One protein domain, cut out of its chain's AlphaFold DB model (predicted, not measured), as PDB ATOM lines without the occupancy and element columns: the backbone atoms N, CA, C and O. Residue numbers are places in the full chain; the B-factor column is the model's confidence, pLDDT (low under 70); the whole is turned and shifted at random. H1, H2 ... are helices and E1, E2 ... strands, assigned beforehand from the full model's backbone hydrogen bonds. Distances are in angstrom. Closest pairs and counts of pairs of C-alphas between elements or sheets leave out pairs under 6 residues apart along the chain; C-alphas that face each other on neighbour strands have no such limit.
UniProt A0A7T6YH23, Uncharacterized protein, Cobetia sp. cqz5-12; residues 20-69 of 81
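Overview. This is residues 20 to 69 of the 81 residues of an uncharacterized protein of Cobetia sp. cqz5-12 (UniProt A0A7T6YH23). Picture a small three-stranded sheet at one end of a long single helix, H1, which sticks out from the sheet as an arm, with a short helix, H2, where the printed part folds back beyond the arm's far end. H1 meets the sheet with its first residues alone, residues 48 to 54 stand free, and the arm makes much of the length. The printed part has 50 residues, with three named strands and then two named helices in the order E1, E2, E3, H1, H2; the sheet runs E1, E2, E3, antiparallel throughout, and the class is mixed, helices and strands. The whole is only just loose, close to extended, with a radius of gyration of the C-alphas of 14.5 A, and its outline is flat, spanning 43 by 24 by 10 A.

Arrangement. Begin at E1, residues 20 to 23, and go on to E2, residues 30 to 34: they are antiparallel neighbours and a hairpin, at 157 degrees between their directions. Look there for N 20 and O 33, 2.8 A apart, and N 33 and O 20, 2.9 A apart, both within hydrogen-bond range. Next comes E3, residues 40 to 43, in a second hairpin with E2, antiparallel at 153 degrees; N 32 and O 42 are 2.8 A apart, within hydrogen-bond range. The three strands form a meander, each the antiparallel neighbour of the one before, with E1 and E3 as edge strands. H1, residues 44 to 59, is on the sheet but only grazes it, with its residues 44 to 47; its closest C-alphas to E2 are those of Tyr 30 and Trp 44, 5.2 A apart. H2, residues 63 to 67, is not on the sheet and is apart from E1, E2 and E3. H1 and H2 only just touch, and only at the corner by their link, with 3 pairs of C-alphas within 8 A, made by residues 58 to 59 of H1 alone; the closest are those of Ile 58 and Ala 66, 5.7 A. In H1 and H2 every O i to N i+4 pair is within hydrogen-bond range.

Along the chain. Find C-alpha 20 at (23.830, -36.587, -34.325), where E1 begins its 10.3 A; E2 then covers 13.0 A and E3 8.8 A. At C-alpha 44, (23.629, -40.889, -24.813), H1 begins and runs 22.3 A. H2 measures 5.9 A and ends at C-alpha 67, (21.681, -16.826, -14.884).

Size, cuts and confidence. The two C-alphas farthest apart are those of Arg 26 and Gln 64, 44.3 A. The printed part has no cut and no long link. The mean pLDDT of the printed part is 72.1; look for values under 70 at residues 24 to 27, 55 and 57 to 69.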
ATOM      1  N   ASP A  20      24.537 -35.514 -33.636       75.06
ATOM      2  CA  ASP A  20      23.830 -36.587 -34.325       75.06
ATOM      3  C   ASP A  20      23.791 -37.847 -33.464       75.06
ATOM      4  O   ASP A  20      24.719 -38.148 -32.711       75.06
ATOM      5  N   TYR A  21      22.704 -38.607 -33.589       74.75
ATOM      6  CA  TYR A  21      22.433 -39.770 -32.753       74.75
ATOM      7  C   TYR A  21      22.233 -41.006 -33.619       74.75
ATOM      8  O   TYR A  21      21.403 -41.008 -34.527       74.75
ATOM      9  N   GLN A  22      22.945 -42.080 -33.295       75.06
ATOM     10  CA  GLN A  22      22.838 -43.360 -33.977       75.06
ATOM     11  C   GLN A  22      22.462 -44.448 -32.973       75.06
ATOM     12  O   GLN A  22      23.181 -44.684 -32.002       75.06
ATOM     13  N   TYR A  23      21.327 -45.113 -33.207       72.19
ATOM     14  CA  TYR A  23      20.984 -46.327 -32.469       72.19
ATOM     15  C   TYR A  23      21.863 -47.470 -32.960       72.19
ATOM     16  O   TYR A  23      22.096 -47.605 -34.164       72.19
ATOM     17  N   HIS A  24      22.359 -48.284 -32.038       67.44
ATOM     18  CA  HIS A  24      23.181 -49.430 -32.377       67.44
ATOM     19  C   HIS A  24      22.539 -50.668 -31.756       67.44
ATOM     20  O   HIS A  24      22.628 -50.831 -30.553       67.44
ATOM     21  N   ASP A  25      21.952 -51.571 -32.551       58.84
ATOM     22  CA  ASP A  25      21.135 -52.716 -32.077       58.84
ATOM     23  C   ASP A  25      21.820 -53.646 -31.053       58.84
ATOM     24  O   ASP A  25      21.176 -54.464 -30.403       58.84
ATOM     25  N   ARG A  26      23.149 -53.561 -30.924       61.66
ATOM     26  CA  ARG A  26      23.945 -54.312 -29.933       61.66
ATOM     27  C   ARG A  26      24.190 -53.569 -28.616       61.66
ATOM     28  O   ARG A  26      24.786 -54.146 -27.713       61.66
ATOM     29  N   ALA A  27      23.807 -52.304 -28.531       61.97
ATOM     30  CA  ALA A  27      23.917 -51.467 -27.352       61.97
ATOM     31  C   ALA A  27      22.521 -50.939 -27.013       61.97
ATOM     32  O   ALA A  27      21.857 -50.340 -27.853       61.97
ATOM     33  N   ASP A  28      22.094 -51.084 -25.762       71.31
ATOM     34  CA  ASP A  28      20.849 -50.479 -25.259       71.31
ATOM     35  C   ASP A  28      20.940 -48.937 -25.148       71.31
ATOM     36  O   ASP A  28      20.225 -48.305 -24.371       71.31
ATOM     37  N   ASP A  29      21.865 -48.314 -25.881       72.31
ATOM     38  CA  ASP A  29      22.228 -46.909 -25.782       72.31
ATOM     39  C   ASP A  29      22.614 -46.353 -27.159       72.31
ATOM     40  O   ASP A  29      23.084 -47.070 -28.044       72.31
ATOM     41  N   TYR A  30      22.427 -45.050 -27.334       77.50
ATOM     42  CA  TYR A  30      22.697 -44.381 -28.600       77.50
ATOM     43  C   TYR A  30      24.119 -43.836 -28.630       77.50
ATOM     44  O   TYR A  30      24.581 -43.224 -27.666       77.50
ATOM     45  N   LEU A  31      24.794 -44.007 -29.760       82.00
ATOM     46  CA  LEU A  31      26.073 -43.367 -30.031       82.00
ATOM     47  C   LEU A  31      25.817 -41.931 -30.482       82.00
ATOM     48  O   LEU A  31      24.997 -41.690 -31.369       82.00
ATOM     49  N   VAL A  32      26.517 -40.983 -29.871       79.94
ATOM     50  CA  VAL A  32      26.416 -39.563 -30.196       79.94
ATOM     51  C   VAL A  32      27.677 -39.130 -30.920       79.94
ATOM     52  O   VAL A  32      28.790 -39.307 -30.418       79.94
ATOM     53  N   HIS A  33      27.485 -38.549 -32.094       82.81
ATOM     54  CA  HIS A  33      28.533 -37.971 -32.919       82.81
ATOM     55  C   HIS A  33      28.292 -36.475 -33.068       82.81
ATOM     56  O   HIS A  33      27.178 -35.986 -32.895       82.81
ATOM     57  N   CYS A  34      29.333 -35.728 -33.397       82.31
ATOM     58  CA  CYS A  34      29.153 -34.351 -33.811       82.31
ATOM     59  C   CYS A  34      28.608 -34.289 -35.241       82.31
ATOM     60  O   CYS A  34      29.191 -34.887 -36.137       82.31
ATOM     61  N   GLY A  35      27.558 -33.500 -35.473       79.62
ATOM     62  CA  GLY A  35      26.992 -33.332 -36.815       79.62
ATOM     63  C   GLY A  35      27.851 -32.511 -37.786       79.62
ATOM     64  O   GLY A  35      27.610 -32.552 -38.988       79.62
ATOM     65  N   ASP A  36      28.867 -31.793 -37.293       82.94
ATOM     66  CA  ASP A  36      29.746 -30.971 -38.137       82.94
ATOM     67  C   ASP A  36      31.066 -31.685 -38.463       82.94
ATOM     68  O   ASP A  36      31.463 -31.756 -39.625       82.94
ATOM     69  N   CYS A  37      31.765 -32.224 -37.454       85.12
ATOM     70  CA  CYS A  37      33.049 -32.906 -37.656       85.12
ATOM     71  C   CYS A  37      32.963 -34.438 -37.656       85.12
ATOM     72  O   CYS A  37      33.994 -35.086 -37.803       85.12
ATOM     73  N   ALA A  38      31.770 -35.017 -37.479       85.31
ATOM     74  CA  ALA A  38      31.523 -36.462 -37.405       85.31
ATOM     75  C   ALA A  38      32.265 -37.211 -36.276       85.31
ATOM     76  O   ALA A  38      32.180 -38.435 -36.191       85.31
ATOM     77  N   GLU A  39      32.960 -36.500 -35.385       85.50
ATOM     78  CA  GLU A  39      33.691 -37.100 -34.268       85.50
ATOM     79  C   GLU A  39      32.753 -37.787 -33.281       85.50
ATOM     80  O   GLU A  39      31.688 -37.258 -32.945       85.50
ATOM     81  N   PHE A  40      33.174 -38.946 -32.780       83.88
ATOM     82  CA  PHE A  40      32.454 -39.651 -31.729       83.88
ATOM     83  C   PHE A  40      32.608 -38.911 -30.400       83.88
ATOM     84  O   PHE A  40      33.715 -38.687 -29.914       83.88
ATOM     85  N   ILE A  41      31.477 -38.542 -29.803       82.88
ATOM     86  CA  ILE A  41      31.425 -37.743 -28.575       82.88
ATOM     87  C   ILE A  41      31.244 -38.637 -27.352       82.88
ATOM     88  O   ILE A  41      31.804 -38.365 -26.293       82.88
ATOM     89  N   GLY A  42      30.465 -39.709 -27.484       81.81
ATOM     90  CA  GLY A  42      30.158 -40.615 -26.385       81.81
ATOM     91  C   GLY A  42      28.812 -41.297 -26.572       81.81
ATOM     92  O   GLY A  42      28.193 -41.214 -27.631       81.81
ATOM     93  N   THR A  43      28.336 -41.970 -25.529       84.56
ATOM     94  CA  THR A  43      26.989 -42.549 -25.532       84.56
ATOM     95  C   THR A  43      25.969 -41.593 -24.920       84.56
ATOM     96  O   THR A  43      26.303 -40.714 -24.118       84.56
ATOM     97  N   TRP A  44      24.700 -41.753 -25.286       79.00
ATOM     98  CA  TRP A  44      23.629 -40.889 -24.813       79.00
ATOM     99  C   TRP A  44      23.459 -40.958 -23.291       79.00
ATOM    100  O   TRP A  44      23.376 -39.911 -22.645       79.00
ATOM    101  N   SER A  45      23.499 -42.150 -22.692       80.25
ATOM    102  CA  SER A  45      23.411 -42.287 -21.232       80.25
ATOM    103  C   SER A  45      24.569 -41.604 -20.488       80.25
ATOM    104  O   SER A  45      24.356 -41.013 -19.423       80.25
ATOM    105  N   LEU A  46      25.785 -41.622 -21.051       81.44
ATOM    106  CA  LEU A  46      26.942 -40.919 -20.495       81.44
ATOM    107  C   LEU A  46      26.715 -39.404 -20.524       81.44
ATOM    108  O   LEU A  46      26.821 -38.742 -19.490       81.44
ATOM    109  N   LEU A  47      26.305 -38.873 -21.676       78.06
ATOM    110  CA  LEU A  47      26.032 -37.446 -21.850       78.06
ATOM    111  C   LEU A  47      24.880 -36.961 -20.960       78.06
ATOM    112  O   LEU A  47      24.930 -35.851 -20.426       78.06
ATOM    113  N   GLN A  48      23.861 -37.794 -20.725       76.56
ATOM    114  CA  GLN A  48      22.803 -37.494 -19.758       76.56
ATOM    115  C   GLN A  48      23.334 -37.372 -18.325       76.56
ATOM    116  O   GLN A  48      22.921 -36.465 -17.594       76.56
ATOM    117  N   ARG A  49      24.244 -38.261 -17.909       79.81
ATOM    118  CA  ARG A  49      24.864 -38.207 -16.575       79.81
ATOM    119  C   ARG A  49      25.733 -36.968 -16.417       79.81
ATOM    120  O   ARG A  49      25.614 -36.275 -15.407       79.81
ATOM    121  N   GLU A  50      26.555 -36.654 -17.412       77.38
ATOM    122  CA  GLU A  50      27.372 -35.438 -17.410       77.38
ATOM    123  C   GLU A  50      26.498 -34.187 -17.326       77.38
ATOM    124  O   GLU A  50      26.735 -33.317 -16.485       77.38
ATOM    125  N   LEU A  51      25.412 -34.139 -18.102       74.12
ATOM    126  CA  LEU A  51      24.436 -33.058 -18.034       74.12
ATOM    127  C   LEU A  51      23.810 -32.933 -16.635       74.12
ATOM    128  O   LEU A  51      23.632 -31.819 -16.144       74.12
ATOM    129  N   ALA A  52      23.477 -34.046 -15.976       74.94
ATOM    130  CA  ALA A  52      22.921 -34.035 -14.624       74.94
ATOM    131  C   ALA A  52      23.923 -33.495 -13.588       74.94
ATOM    132  O   ALA A  52      23.565 -32.633 -12.783       74.94
ATOM    133  N   VAL A  53      25.185 -33.936 -13.643       76.56
ATOM    134  CA  VAL A  53      26.261 -33.439 -12.766       76.56
ATOM    135  C   VAL A  53      26.471 -31.942 -12.967       76.56
ATOM    136  O   VAL A  53      26.586 -31.191 -11.999       76.56
ATOM    137  N   GLN A  54      26.494 -31.485 -14.214       70.69
ATOM    138  CA  GLN A  54      26.750 -30.084 -14.518       70.69
ATOM    139  C   GLN A  54      25.547 -29.187 -14.166       70.69
ATOM    140  O   GLN A  54      25.736 -28.070 -13.680       70.69
ATOM    141  N   LYS A  55      24.307 -29.684 -14.297       69.69
ATOM    142  CA  LYS A  55      23.107 -29.028 -13.745       69.69
ATOM    143  C   LYS A  55      23.173 -28.902 -12.225       69.69
ATOM    144  O   LYS A  55      22.877 -27.832 -11.701       69.69
ATOM    145  N   ALA A  56      23.583 -29.961 -11.528       71.38
ATOM    146  CA  ALA A  56      23.749 -29.934 -10.077       71.38
ATOM    147  C   ALA A  56      24.823 -28.919  -9.653       71.38
ATOM    148  O   ALA A  56      24.591 -28.131  -8.743       71.38
ATOM    149  N   ARG A  57      25.962 -28.866 -10.359       68.19
ATOM    150  CA  ARG A  57      27.009 -27.857 -10.129       68.19
ATOM    151  C   ARG A  57      26.491 -26.434 -10.302       68.19
ATOM    152  O   ARG A  57      26.770 -25.591  -9.465       68.19
ATOM    153  N   ILE A  58      25.708 -26.178 -11.345       65.62
ATOM    154  CA  ILE A  58      25.114 -24.859 -11.590       65.62
ATOM    155  C   ILE A  58      24.062 -24.477 -10.554       65.62
ATOM    156  O   ILE A  58      24.009 -23.320 -10.158       65.62
ATOM    157  N   ALA A  59      23.273 -25.432 -10.063       65.06
ATOM    158  CA  ALA A  59      22.340 -25.182  -8.966       65.06
ATOM    159  C   ALA A  59      23.055 -24.783  -7.659       65.06
ATOM    160  O   ALA A  59      22.453 -24.126  -6.813       65.06
ATOM    161  N   LEU A  60      24.329 -25.162  -7.503       69.12
ATOM    162  CA  LEU A  60      25.187 -24.757  -6.385       69.12
ATOM    163  C   LEU A  60      25.885 -23.404  -6.614       69.12
ATOM    164  O   LEU A  60      26.485 -22.873  -5.681       69.12
ATOM    165  N   LEU A  61      25.831 -22.838  -7.826       65.75
ATOM    166  CA  LEU A  61      26.359 -21.502  -8.108       65.75
ATOM    167  C   LEU A  61      25.393 -20.419  -7.611       65.75
ATOM    168  O   LEU A  61      24.182 -20.627  -7.521       65.75
ATOM    169  N   SER A  62      25.921 -19.224  -7.324       59.91
ATOM    170  CA  SER A  62      25.077 -18.071  -7.001       59.91
ATOM    171  C   SER A  62      24.116 -17.754  -8.163       59.91
ATOM    172  O   SER A  62      24.473 -17.963  -9.326       59.91
ATOM    173  N   PRO A  63      22.911 -17.216  -7.905       59.59
ATOM    174  CA  PRO A  63      21.920 -16.931  -8.948       59.59
ATOM    175  C   PRO A  63      22.442 -16.046 -10.091       59.59
ATOM    176  O   PRO A  63      22.027 -16.219 -11.235       59.59
ATOM    177  N   GLN A  64      23.385 -15.136  -9.813       57.16
ATOM    178  CA  GLN A  64      24.045 -14.328 -10.843       57.16
ATOM    179  C   GLN A  64      24.888 -15.191 -11.798       57.16
ATOM    180  O   GLN A  64      24.797 -15.016 -13.011       57.16
ATOM    181  N   LEU A  65      25.633 -16.168 -11.276       53.91
ATOM    182  CA  LEU A  65      26.428 -17.122 -12.060       53.91
ATOM    183  C   LEU A  65      25.544 -18.170 -12.757       53.91
ATOM    184  O   LEU A  65      25.807 -18.561 -13.891       53.91
ATOM    185  N   ALA A  66      24.445 -18.578 -12.118       54.56
ATOM    186  CA  ALA A  66      23.466 -19.493 -12.698       54.56
ATOM    187  C   ALA A  66      22.662 -18.847 -13.845       54.56
ATOM    188  O   ALA A  66      22.349 -19.521 -14.822       54.56
ATOM    189  N   SER A  67      22.367 -17.543 -13.791       50.25
ATOM    190  CA  SER A  67      21.681 -16.826 -14.884       50.25
ATOM    191  C   SER A  67      22.495 -16.753 -16.183       50.25
ATOM    192  O   SER A  67      21.931 -16.608 -17.265       50.25
ATOM    193  N   GLN A  68      23.817 -16.914 -16.079       53.34
ATOM    194  CA  GLN A  68      24.739 -17.022 -17.210       53.34
ATOM    195  C   GLN A  68      24.889 -18.468 -17.704       53.34
ATOM    196  O   GLN A  68      25.544 -18.720 -18.713       53.34
ATOM    197  N   SER A  69      24.262 -19.430 -17.023       46.66
ATOM    198  CA  SER A  69      24.279 -20.828 -17.422       46.66
ATOM    199  C   SER A  69      23.106 -21.158 -18.350       46.66
ATOM    200  O   SER A  69      21.934 -21.176 -17.977       46.66
TER     201      SER A  69